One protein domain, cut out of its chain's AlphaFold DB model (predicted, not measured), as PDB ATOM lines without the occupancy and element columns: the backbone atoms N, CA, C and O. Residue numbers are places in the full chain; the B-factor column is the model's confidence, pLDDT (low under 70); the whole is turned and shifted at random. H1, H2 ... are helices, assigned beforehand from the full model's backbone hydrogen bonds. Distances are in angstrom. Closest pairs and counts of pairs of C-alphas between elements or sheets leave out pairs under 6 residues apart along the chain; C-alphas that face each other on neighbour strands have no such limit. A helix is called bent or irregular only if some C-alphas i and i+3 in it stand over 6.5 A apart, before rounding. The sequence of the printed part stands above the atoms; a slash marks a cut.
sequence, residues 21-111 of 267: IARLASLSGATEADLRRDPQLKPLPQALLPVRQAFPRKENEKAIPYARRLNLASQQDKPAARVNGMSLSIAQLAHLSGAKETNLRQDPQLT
ATOM      1  N   ILE A  21     129.615  94.335 143.512       84.31
ATOM      2  CA  ILE A  21     130.113  95.653 143.080       84.31
ATOM      3  C   ILE A  21     131.626  95.791 143.305       84.31
ATOM      4  O   ILE A  21     132.323  96.273 142.420       84.31
ATOM      5  N   ALA A  22     132.139  95.310 144.441       84.44
ATOM      6  CA  ALA A  22     133.573  95.313 144.736       84.44
ATOM      7  C   ALA A  22     134.374  94.506 143.702       84.44
ATOM      8  O   ALA A  22     135.431  94.930 143.236       84.44
ATOM      9  N   ARG A  23     133.845  93.348 143.282       85.06
ATOM     10  CA  ARG A  23     134.501  92.526 142.265       85.06
ATOM     11  C   ARG A  23     134.414  93.157 140.879       85.06
ATOM     12  O   ARG A  23     135.393  93.106 140.143       85.06
ATOM     13  N   LEU A  24     133.284  93.773 140.540       86.12
ATOM     14  CA  LEU A  24     133.131  94.528 139.298       86.12
ATOM     15  C   LEU A  24     134.111  95.705 139.237       86.12
ATOM     16  O   LEU A  24     134.749  95.870 138.205       86.12
ATOM     17  N   ALA A  25     134.289  96.451 140.333       88.12
ATOM     18  CA  ALA A  25     135.260  97.546 140.434       88.12
ATOM     19  C   ALA A  25     136.689  97.052 140.182       88.12
ATOM     20  O   ALA A  25     137.406  97.587 139.342       88.12
ATOM     21  N   SER A  26     137.071  95.959 140.850       89.31
ATOM     22  CA  SER A  26     138.389  95.342 140.682       89.31
ATOM     23  C   SER A  26     138.654  94.846 139.256       89.31
ATOM     24  O   SER A  26     139.807  94.850 138.838       89.31
ATOM     25  N   LEU A  27     137.628  94.390 138.529       87.00
ATOM     26  CA  LEU A  27     137.773  93.861 137.168       87.00
ATOM     27  C   LEU A  27     137.723  94.946 136.087       87.00
ATOM     28  O   LEU A  27     138.330  94.772 135.036       87.00
ATOM     29  N   SER A  28     136.982  96.032 136.314       83.94
ATOM     30  CA  SER A  28     136.788  97.093 135.320       83.94
ATOM     31  C   SER A  28     137.713  98.294 135.507       83.94
ATOM     32  O   SER A  28     137.829  99.107 134.594       83.94
ATOM     33  N   GLY A  29     138.328  98.442 136.685       87.00
ATOM     34  CA  GLY A  29     139.054  99.654 137.071       87.00
ATOM     35  C   GLY A  29     138.143 100.830 137.448       87.00
ATOM     36  O   GLY A  29     138.643 101.904 137.772       87.00
ATOM     37  N   ALA A  30     136.817 100.652 137.428       88.25
ATOM     38  CA  ALA A  30     135.871 101.664 137.886       88.25
ATOM     39  C   ALA A  30     135.838 101.735 139.418       88.25
ATOM     40  O   ALA A  30     136.055 100.739 140.110       88.25
ATOM     41  N   THR A  31     135.484 102.896 139.971       90.44
ATOM     42  CA  THR A  31     135.269 102.998 141.416       90.44
ATOM     43  C   THR A  31     133.970 102.293 141.808       90.44
ATOM     44  O   THR A  31     132.973 102.320 141.079       90.44
ATOM     45  N   GLU A  32     133.921 101.698 143.003       87.25
ATOM     46  CA  GLU A  32     132.659 101.141 143.500       87.25
ATOM     47  C   GLU A  32     131.562 102.210 143.621       87.25
ATOM     48  O   GLU A  32     130.378 101.897 143.500       87.25
ATOM     49  N   ALA A  33     131.936 103.468 143.880       87.38
ATOM     50  CA  ALA A  33     130.994 104.577 143.963       87.38
ATOM     51  C   ALA A  33     130.298 104.824 142.616       87.38
ATOM     52  O   ALA A  33     129.079 105.007 142.589       87.38
ATOM     53  N   ASP A  34     131.040 104.763 141.510       84.06
ATOM     54  CA  ASP A  34     130.488 104.917 140.162       84.06
ATOM     55  C   ASP A  34     129.591 103.734 139.793       84.06
ATOM     56  O   ASP A  34     128.464 103.924 139.334       84.06
ATOM     57  N   LEU A  35     130.019 102.509 140.111       84.19
ATOM     58  CA  LEU A  35     129.218 101.305 139.873       84.19
ATOM     59  C   LEU A  35     127.926 101.275 140.706       84.19
ATOM     60  O   LEU A  35     126.879 100.875 140.204       84.19
ATOM     61  N   ARG A  36     127.946 101.747 141.962       83.50
ATOM     62  CA  ARG A  36     126.722 101.883 142.783       83.50
ATOM     63  C   ARG A  36     125.749 102.922 142.219       83.50
ATOM     64  O   ARG A  36     124.545 102.849 142.483       83.50
ATOM     65  N   ARG A  37     126.255 103.910 141.478       79.06
ATOM     66  CA  ARG A  37     125.435 104.936 140.824       79.06
ATOM     67  C   ARG A  37     124.852 104.451 139.502       79.06
ATOM     68  O   ARG A  37     123.817 104.990 139.106       79.06
ATOM     69  N   ASP A  38     125.445 103.440 138.870       77.81
ATOM     70  CA  ASP A  38     124.968 102.891 137.605       77.81
ATOM     71  C   ASP A  38     123.573 102.243 137.753       77.81
ATOM     72  O   ASP A  38     123.407 101.232 138.445       77.81
ATOM     73  N   PRO A  39     122.539 102.782 137.079       72.62
ATOM     74  CA  PRO A  39     121.213 102.178 137.051       72.62
ATOM     75  C   PRO A  39     121.160 100.728 136.563       72.62
ATOM     76  O   PRO A  39     120.259  99.991 136.966       72.62
ATOM     77  N   GLN A  40     122.081 100.311 135.690       77.00
ATOM     78  CA  GLN A  40     122.106  98.950 135.152       77.00
ATOM     79  C   GLN A  40     122.515  97.912 136.198       77.00
ATOM     80  O   GLN A  40     122.110  96.755 136.086       77.00
ATOM     81  N   LEU A  41     123.249  98.337 137.230       79.06
ATOM     82  CA  LEU A  41     123.726  97.487 138.322       79.06
ATOM     83  C   LEU A  41     122.792  97.498 139.539       79.06
ATOM     84  O   LEU A  41     122.985  96.727 140.479       79.06
ATOM     85  N   LYS A  42     121.744  98.331 139.521       78.38
ATOM     86  CA  LYS A  42     120.714  98.314 140.562       78.38
ATOM     87  C   LYS A  42     119.839  97.060 140.443       78.38
ATOM     88  O   LYS A  42     119.448  96.707 139.318       78.38
ATOM     89  N   PRO A  43     119.477  96.429 141.580       79.81
ATOM     90  CA  PRO A  43     118.526  95.327 141.604       79.81
ATOM     91  C   PRO A  43     117.241  95.702 140.869       79.81
ATOM     92  O   PRO A  43     116.685  96.785 141.066       79.81
ATOM     93  N   LEU A  44     116.789  94.804 140.001       84.12
ATOM     94  CA  LEU A  44     115.587  94.978 139.203       84.12
ATOM     95  C   LEU A  44     114.588  93.875 139.574       84.12
ATOM     96  O   LEU A  44     115.007  92.726 139.718       84.12
ATOM     97  N   PRO A  45     113.283  94.184 139.696       89.06
ATOM     98  CA  PRO A  45     112.253  93.158 139.804       89.06
ATOM     99  C   PRO A  45     112.407  92.085 138.715       89.06
ATOM    100  O   PRO A  45     112.605  92.418 137.545       89.06
ATOM    101  N   GLN A  46     112.271  90.807 139.086       87.06
ATOM    102  CA  GLN A  46     112.520  89.664 138.193       87.06
ATOM    103  C   GLN A  46     111.734  89.760 136.875       87.06
ATOM    104  O   GLN A  46     112.273  89.484 135.805       87.06
ATOM    105  N   ALA A  47     110.485  90.233 136.942       90.62
ATOM    106  CA  ALA A  47     109.604  90.403 135.785       90.62
ATOM    107  C   ALA A  47     110.106  91.429 134.748       90.62
ATOM    108  O   ALA A  47     109.669  91.404 133.601       90.62
ATOM    109  N   LEU A  48     111.017  92.333 135.123       92.56
ATOM    110  CA  LEU A  48     111.552  93.373 134.239       92.56
ATOM    111  C   LEU A  48     112.900  92.991 133.608       92.56
ATOM    112  O   LEU A  48     113.362  93.678 132.695       92.56
ATOM    113  N   LEU A  49     113.537  91.904 134.062       89.00
ATOM    114  CA  LEU A  49     114.828  91.460 133.527       89.00
ATOM    115  C   LEU A  49     114.783  91.149 132.024       89.00
ATOM    116  O   LEU A  49     115.663  91.653 131.321       89.00
ATOM    117  N   PRO A  50     113.774  90.425 131.494       90.88
ATOM    118  CA  PRO A  50     113.707  90.145 130.060       90.88
ATOM    119  C   PRO A  50     113.621  91.423 129.218       90.88
ATOM    120  O   PRO A  50     114.271  91.530 128.182       90.88
ATOM    121  N   VAL A  51     112.891  92.434 129.703       93.38
ATOM    122  CA  VAL A  51     112.762  93.734 129.025       93.38
ATOM    123  C   VAL A  51     114.113  94.442 128.950       93.38
ATOM    124  O   VAL A  51     114.512  94.901 127.879       93.38
ATOM    125  N   ARG A  52     114.856  94.495 130.066       89.56
ATOM    126  CA  ARG A  52     116.199  95.101 130.106       89.56
ATOM    127  C   ARG A  52     117.176  94.382 129.169       89.56
ATOM    128  O   ARG A  52     118.018  95.039 128.564       89.56
ATOM    129  N   GLN A  53     117.070  93.058 129.053       88.06
ATOM    130  CA  GLN A  53     117.921  92.253 128.173       88.06
ATOM    131  C   GLN A  53     117.600  92.467 126.692       88.06
ATOM    132  O   GLN A  53     118.515  92.600 125.885       88.06
ATOM    133  N   ALA A  54     116.317  92.525 126.331       91.81
ATOM    134  CA  ALA A  54     115.890  92.725 124.948       91.81
ATOM    135  C   ALA A  54     116.102  94.165 124.458       91.81
ATOM    136  O   ALA A  54     116.334  94.398 123.273       91.81
ATOM    137  N   PHE A  55     116.036  95.138 125.368       92.06
ATOM    138  CA  PHE A  55     116.206  96.554 125.065       92.06
ATOM    139  C   PHE A  55     117.319  97.153 125.923       92.06
ATOM    140  O   PHE A  55     117.033  98.007 126.758       92.06
ATOM    141  N   PRO A  56     118.590  96.766 125.720       89.81
ATOM    142  CA  PRO A  56     119.682  97.341 126.486       89.81
ATOM    143  C   PRO A  56     119.761  98.855 126.257       89.81
ATOM    144  O   PRO A  56     119.393  99.382 125.197       89.81
ATOM    145  N   ARG A  57     120.234  99.570 127.277       87.19
ATOM    146  CA  ARG A  57     120.554 100.997 127.168       87.19
ATOM    147  C   ARG A  57     121.732 101.161 126.206       87.19
ATOM    148  O   ARG A  57     122.670 100.369 126.263       87.19
ATOM    149  N   LYS A  58     121.675 102.162 125.329       88.19
ATOM    150  CA  LYS A  58     122.785 102.474 124.418       88.19
ATOM    151  C   LYS A  58     123.910 103.179 125.174       88.19
ATOM    152  O   LYS A  58     123.685 103.748 126.245       88.19
ATOM    153  N   GLU A  59     125.104 103.173 124.592       83.75
ATOM    154  CA  GLU A  59     126.243 103.926 125.112       83.75
ATOM    155  C   GLU A  59     125.870 105.408 125.282       83.75
ATOM    156  O   GLU A  59     125.242 105.999 124.404       83.75
ATOM    157  N   ASN A  60     126.191 105.987 126.441       83.38
ATOM    158  CA  ASN A  60     125.913 107.386 126.801       83.38
ATOM    159  C   ASN A  60     124.430 107.829 126.763       83.38
ATOM    160  O   ASN A  60     124.126 108.995 127.029       83.38
ATOM    161  N   GLU A  61     123.475 106.928 126.509       87.94
ATOM    162  CA  GLU A  61     122.045 107.252 126.523       87.94
ATOM    163  C   GLU A  61     121.649 107.672 127.937       87.94
ATOM    164  O   GLU A  61     121.936 106.953 128.884       87.94
ATOM    165  N   LYS A  62     120.994 108.816 128.140       89.81
ATOM    166  CA  LYS A  62     120.543 109.245 129.481       89.81
ATOM    167  C   LYS A  62     119.303 108.449 129.932       89.81
ATOM    168  O   LYS A  62     118.596 107.864 129.116       89.81
ATOM    169  N   ALA A  63     119.006 108.455 131.235       91.62
ATOM    170  CA  ALA A  63     117.909 107.661 131.807       91.62
ATOM    171  C   ALA A  63     116.529 108.003 131.201       91.62
ATOM    172  O   ALA A  63     115.785 107.109 130.814       91.62
ATOM    173  N   ILE A  64     116.204 109.293 131.061       91.38
ATOM    174  CA  ILE A  64     114.923 109.739 130.485       91.38
ATOM    175  C   ILE A  64     114.778 109.339 128.998       91.38
ATOM    176  O   ILE A  64     113.773 108.716 128.661       91.38
ATOM    177  N   PRO A  65     115.752 109.617 128.102       90.69
ATOM    178  CA  PRO A  65     115.729 109.106 126.727       90.69
ATOM    179  C   PRO A  65     115.531 107.590 126.632       90.69
ATOM    180  O   PRO A  65     114.706 107.125 125.846       90.69
ATOM    181  N   TYR A  66     116.211 106.829 127.491       92.69
ATOM    182  CA  TYR A  66     116.047 105.381 127.545       92.69
ATOM    183  C   TYR A  66     114.619 104.972 127.950       92.69
ATOM    184  O   TYR A  66     114.009 104.130 127.290       92.69
ATOM    185  N   ALA A  67     114.037 105.616 128.970       94.31
ATOM    186  CA  ALA A  67     112.645 105.394 129.369       94.31
ATOM    187  C   ALA A  67     111.651 105.712 128.235       94.31
ATOM    188  O   ALA A  67     110.725 104.940 127.997       94.31
ATOM    189  N   ARG A  68     111.860 106.805 127.491       91.19
ATOM    190  CA  ARG A  68     111.037 107.179 126.324       91.19
ATOM    191  C   ARG A  68     111.080 106.118 125.233       91.19
ATOM    192  O   ARG A  68     110.034 105.726 124.721       91.19
ATOM    193  N   ARG A  69     112.274 105.613 124.910       91.12
ATOM    194  CA  ARG A  69     112.461 104.552 123.911       91.12
ATOM    195  C   ARG A  69     111.780 103.248 124.328       91.12
ATOM    196  O   ARG A  69     111.129 102.620 123.495       91.12
ATOM    197  N   LEU A  70     111.901 102.864 125.601       92.88
ATOM    198  CA  LEU A  70     111.204 101.703 126.162       92.88
ATOM    199  C   LEU A  70     109.685 101.872 126.106       92.88
ATOM    200  O   LEU A  70     108.997 100.969 125.639       92.88
ATOM    201  N   ASN A  71     109.167 103.029 126.528       91.56
ATOM    202  CA  ASN A  71     107.740 103.326 126.465       91.56
ATOM    203  C   ASN A  71     107.229 103.224 125.028       91.56
ATOM    204  O   ASN A  71     106.272 102.506 124.775       91.56
ATOM    205  N   LEU A  72     107.909 103.861 124.071       86.56
ATOM    206  CA  LEU A  72     107.531 103.805 122.659       86.56
ATOM    207  C   LEU A  72     107.473 102.364 122.140       86.56
ATOM    208  O   LEU A  72     106.475 101.974 121.545       86.56
ATOM    209  N   ALA A  73     108.503 101.557 122.405       89.38
ATOM    210  CA  ALA A  73     108.511 100.146 122.024       89.38
ATOM    211  C   ALA A  73     107.343  99.370 122.658       89.38
ATOM    212  O   ALA A  73     106.702  98.560 121.993       89.38
ATOM    213  N   SER A  74     107.044  99.652 123.925       90.12
ATOM    214  CA  SER A  74     105.954  99.033 124.676       90.12
ATOM    215  C   SER A  74     104.561  99.418 124.162       90.12
ATOM    216  O   SER A  74     103.646  98.593 124.153       90.12
ATOM    217  N   GLN A  75     104.390 100.663 123.712       84.75
ATOM    218  CA  GLN A  75     103.156 101.165 123.096       84.75
ATOM    219  C   GLN A  75     102.972 100.657 121.655       84.75
ATOM    220  O   GLN A  75     101.854 100.609 121.170       84.75
ATOM    221  N   GLN A  76     104.050 100.242 120.982       83.62
ATOM    222  CA  GLN A  76     104.035  99.635 119.639       83.62
ATOM    223  C   GLN A  76     103.821  98.108 119.662       83.62
ATOM    224  O   GLN A  76     104.293  97.407 118.771       83.62
ATOM    225  N   ASP A  77     103.218  97.576 120.725       83.94
ATOM    226  CA  ASP A  77     102.971  96.137 120.896       83.94
ATOM    227  C   ASP A  77     104.205  95.227 120.759       83.94
ATOM    228  O   ASP A  77     104.064  94.024 120.549       83.94
ATOM    229  N   LYS A  78     105.433  95.742 120.940       87.56
ATOM    230  CA  LYS A  78     106.634  94.893 120.883       87.56
ATOM    231  C   LYS A  78     106.635  93.945 122.088       87.56
ATOM    232  O   LYS A  78     106.811  94.430 123.209       87.56
ATOM    233  N   PRO A  79     106.512  92.613 121.905       87.56
ATOM    234  CA  PRO A  79     106.288  91.693 123.024       87.56
ATOM    235  C   PRO A  79     107.407  91.734 124.068       87.56
ATOM    236  O   PRO A  79     107.153  91.736 125.269       87.56
ATOM    237  N   ALA A  80     108.655  91.864 123.614       91.38
ATOM    238  CA  ALA A  80     109.820  91.936 124.489       91.38
ATOM    239  C   ALA A  80     109.950  93.270 125.261       91.38
ATOM    240  O   ALA A  80     110.806  93.395 126.132       91.38
ATOM    241  N   ALA A  81     109.119  94.273 124.953       91.56
ATOM    242  CA  ALA A  81     109.038  95.552 125.664       91.56
ATOM    243  C   ALA A  81     107.824  95.618 126.607       91.56
ATOM    244  O   ALA A  81     107.389  96.711 126.972       91.56
ATOM    245  N   ARG A  82     107.234  94.475 126.969       93.31
ATOM    246  CA  ARG A  82     106.012  94.380 127.776       93.31
ATOM    247  C   ARG A  82     106.178  93.417 128.939       93.31
ATOM    248  O   ARG A  82     107.032  92.538 128.920       93.31
ATOM    249  N   VAL A  83     105.329  93.585 129.945       92.19
ATOM    250  CA  VAL A  83     105.243  92.680 131.097       92.19
ATOM    251  C   VAL A  83     103.847  92.085 131.097       92.19
ATOM    252  O   VAL A  83     102.869  92.826 131.147       92.19
ATOM    253  N   ASN A  84     103.747  90.756 131.011       89.94
ATOM    254  CA  ASN A  84     102.469  90.035 130.942       89.94
ATOM    255  C   ASN A  84     101.544  90.554 129.820       89.94
ATOM    256  O   ASN A  84     100.344  90.706 130.016       89.94
ATOM    257  N   GLY A  85     102.115  90.903 128.661       87.12
ATOM    258  CA  GLY A  85     101.365  91.447 127.519       87.12
ATOM    259  C   GLY A  85     100.908  92.903 127.667       87.12
ATOM    260  O   GLY A  85     100.396  93.471 126.703       87.12
ATOM    261  N   MET A  86     101.146  93.536 128.819       89.62
ATOM    262  CA  MET A  86     100.771  94.921 129.096       89.62
ATOM    263  C   MET A  86     101.916  95.896 128.821       89.62
ATOM    264  O   MET A  86     103.097  95.574 129.010       89.62
ATOM    265  N   SER A  87     101.556  97.114 128.414       90.69
ATOM    266  CA  SER A  87     102.508  98.213 128.277       90.69
ATOM    267  C   SER A  87     103.159  98.577 129.615       90.69
ATOM    268  O   SER A  87     102.549  98.464 130.679       90.69
ATOM    269  N   LEU A  88     104.411  99.027 129.560       93.69
ATOM    270  CA  LEU A  88     105.187  99.401 130.739       93.69
ATOM    271  C   LEU A  88     104.566 100.613 131.440       93.69
ATOM    272  O   LEU A  88     104.356 101.664 130.838       93.69
ATOM    273  N   SER A  89     104.346 100.480 132.745       93.62
ATOM    274  CA  SER A  89     103.962 101.593 133.616       93.62
ATOM    275  C   SER A  89     105.134 102.543 133.879       93.62
ATOM    276  O   SER A  89     106.304 102.166 133.783       93.62
ATOM    277  N   ILE A  90     104.831 103.773 134.305       94.31
ATOM    278  CA  ILE A  90     105.846 104.768 134.686       94.31
ATOM    279  C   ILE A  90     106.793 104.247 135.782       94.31
ATOM    280  O   ILE A  90     108.003 104.451 135.689       94.31
ATOM    281  N   ALA A  91     106.276 103.518 136.775       94.06
ATOM    282  CA  ALA A  91     107.098 102.912 137.822       94.06
ATOM    283  C   ALA A  91     108.065 101.855 137.253       94.06
ATOM    284  O   ALA A  91     109.256 101.849 137.569       94.06
ATOM    285  N   GLN A  92     107.592 100.997 136.343       95.06
ATOM    286  CA  GLN A  92     108.450 100.014 135.670       95.06
ATOM    287  C   GLN A  92     109.510 100.692 134.790       95.06
ATOM    288  O   GLN A  92     110.671 100.280 134.804       95.06
ATOM    289  N   LEU A  93     109.153 101.767 134.079       95.31
ATOM    290  CA  LEU A  93     110.104 102.581 133.318       95.31
ATOM    291  C   LEU A  93     111.162 103.223 134.227       95.31
ATOM    292  O   LEU A  93     112.337 103.254 133.859       95.31
ATOM    293  N   ALA A  94     110.786 103.688 135.421       94.25
ATOM    294  CA  ALA A  94     111.717 104.227 136.413       94.25
ATOM    295  C   ALA A  94     112.713 103.156 136.887       94.25
ATOM    296  O   ALA A  94     113.920 103.389 136.863       94.25
ATOM    297  N   HIS A  95     112.236 101.950 137.212       93.00
ATOM    298  CA  HIS A  95     113.098 100.820 137.577       93.00
ATOM    299  C   HIS A  95     114.045 100.395 136.448       93.00
ATOM    300  O   HIS A  95     115.222 100.114 136.686       93.00
ATOM    301  N   LEU A  96     113.550 100.350 135.209       92.69
ATOM    302  CA  LEU A  96     114.351  99.964 134.049       92.69
ATOM    303  C   LEU A  96     115.425 101.005 133.731       92.69
ATOM    304  O   LEU A  96     116.565 100.631 133.457       92.69
ATOM    305  N   SER A  97     115.069 102.289 133.781       93.12
ATOM    306  CA  SER A  97     115.935 103.385 133.341       93.12
ATOM    307  C   SER A  97     116.829 103.985 134.423       93.12
ATOM    308  O   SER A  97     117.845 104.604 134.104       93.12
ATOM    309  N   GLY A  98     116.446 103.837 135.692       91.69
ATOM    310  CA  GLY A  98     117.040 104.550 136.821       91.69
ATOM    311  C   GLY A  98     116.624 106.014 136.940       91.69
ATOM    312  O   GLY A  98     117.191 106.728 137.769       91.69
ATOM    313  N   ALA A  99     115.682 106.490 136.123       93.56
ATOM    314  CA  ALA A  99     115.124 107.825 136.280       93.56
ATOM    315  C   ALA A  99     114.235 107.900 137.532       93.56
ATOM    316  O   ALA A  99     113.610 106.918 137.929       93.56
ATOM    317  N   LYS A 100     114.136 109.091 138.135       93.75
ATOM    318  CA  LYS A 100     113.144 109.341 139.187       93.75
ATOM    319  C   LYS A 100     111.744 109.283 138.585       93.75
ATOM    320  O   LYS A 100     111.489 109.933 137.571       93.75
ATOM    321  N   GLU A 101     110.834 108.572 139.241       93.25
ATOM    322  CA  GLU A 101     109.451 108.429 138.781       93.25
ATOM    323  C   GLU A 101     108.752 109.788 138.605       93.25
ATOM    324  O   GLU A 101     108.088 110.014 137.599       93.25
ATOM    325  N   THR A 102     108.977 110.731 139.526       93.56
ATOM    326  CA  THR A 102     108.456 112.107 139.445       93.56
ATOM    327  C   THR A 102     108.871 112.813 138.157       93.56
ATOM    328  O   THR A 102     108.051 113.474 137.528       93.56
ATOM    329  N   ASN A 103     110.118 112.621 137.720       92.50
ATOM    330  CA  ASN A 103     110.626 113.225 136.493       92.50
ATOM    331  C   ASN A 103     110.005 112.561 135.259       92.50
ATOM    332  O   ASN A 103     109.740 113.239 134.274       92.50
ATOM    333  N   LEU A 104     109.754 111.247 135.311       93.31
ATOM    334  CA  LEU A 104     109.070 110.536 134.230       93.31
ATOM    335  C   LEU A 104     107.594 110.940 134.121       93.31
ATOM    336  O   LEU A 104     107.093 111.081 133.013       93.31
ATOM    337  N   ARG A 105     106.903 111.173 135.245       90.06
ATOM    338  CA  ARG A 105     105.514 111.672 135.256       90.06
ATOM    339  C   ARG A 105     105.386 113.073 134.664       90.06
ATOM    340  O   ARG A 105     104.352 113.396 134.095       90.06
ATOM    341  N   GLN A 106     106.428 113.886 134.799       86.50
ATOM    342  CA  GLN A 106     106.511 115.212 134.189       86.50
ATOM    343  C   GLN A 106     106.952 115.161 132.723       86.50
ATOM    344  O   GLN A 106     106.954 116.193 132.057       86.50
ATOM    345  N   ASP A 107     107.342 113.989 132.212       88.12
ATOM    346  CA  ASP A 107     107.782 113.846 130.837       88.12
ATOM    347  C   ASP A 107     106.581 113.797 129.879       88.12
ATOM    348  O   ASP A 107     105.793 112.842 129.903       88.12
ATOM    349  N   PRO A 108     106.455 114.769 128.965       80.38
ATOM    350  CA  PRO A 108     105.327 114.805 128.045       80.38
ATOM    351  C   PRO A 108     105.237 113.590 127.119       80.38
ATOM    352  O   PRO A 108     104.148 113.197 126.705       80.38
ATOM    353  N   GLN A 109     106.368 112.951 126.803       85.00
ATOM    354  CA  GLN A 109     106.396 111.767 125.941       85.00
ATOM    355  C   GLN A 109     105.959 110.486 126.647       85.00
ATOM    356  O   GLN A 109     105.717 109.472 125.990       85.00
ATOM    357  N   LEU A 110     105.882 110.524 127.976       88.31
ATOM    358  CA  LEU A 110     105.401 109.425 128.805       88.31
ATOM    359  C   LEU A 110     103.977 109.670 129.311       88.31
ATOM    360  O   LEU A 110     103.368 108.780 129.896       88.31
ATOM    361  N   THR A 111     103.431 110.860 129.053       81.38
ATOM    362  CA  THR A 111     102.035 111.177 129.341       81.38
ATOM    363  C   THR A 111     101.123 110.359 128.429       81.38
ATOM    364  O   THR A 111     101.380 110.244 127.222       81.38
TER     365      THR A 111
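What this domain is: This is residues 21 to 111 of the 267 residues of an uncharacterized protein of Bordetella sp. SCN 67-23 (UniProt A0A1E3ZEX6). What does the model look like? Two lobes of unequal size follow each other along a long axis: a small one, in which H1 and H2 pack on each other nearly at right angles, and a larger one of H3 to H6, where H4 and H6 pack on H5. What is it built of? The printed part has 91 residues with six named helices, H1 to H6 in chain order, and no named strand: its class is all helix. How far does it reach? It is compact, with a radius of gyration of the C-alphas of 13.8 A, and spans 40 by 25 by 21 A.

How they stand to each other: How do the first helices meet? H1, residues 21 to 28, touches H2, residues 32 to 37, about perpendicular at 73 degrees; their closest C-alphas, those of Ala 25 and Glu 32, are 5.4 A apart. What touches the hub, H5, residues 90 to 97? H3, residues 46 to 54, only just touches it, with 3 pairs of C-alphas within 8 A, the closest Arg 52 and Leu 96 at 6.5 A. H4, residues 63 to 75, touches it at a steep tilt of 58 degrees, opposite ways, with the C-alphas of Ala 63 and Ser 97 closest at 5.0 A. H6, residues 101 to 105, touches it, with the C-alphas of Ala 94 and Glu 101 closest at 5.3 A. What of the backbones? Every O i to N i+4 pair is within hydrogen-bond range in H1, H2, H4, H5 and H6, but 3 of 5 in H3, which is irregular: C-alphas 47 and 50 are 7.0 A apart.

Where its parts are: Where does H1 begin? C-alpha 21 is at (130.113, 95.653, 143.080). Which helix is longest? H4 measures 18.3 A from C-alpha 63 to C-alpha 75, at (103.156, 101.165, 123.096).

The domain as a whole: Which link is long? Residues 76 to 89 join H4 to H5. Is the printed part whole and confident? It has no cut, and no printed residue is under 70 in pLDDT.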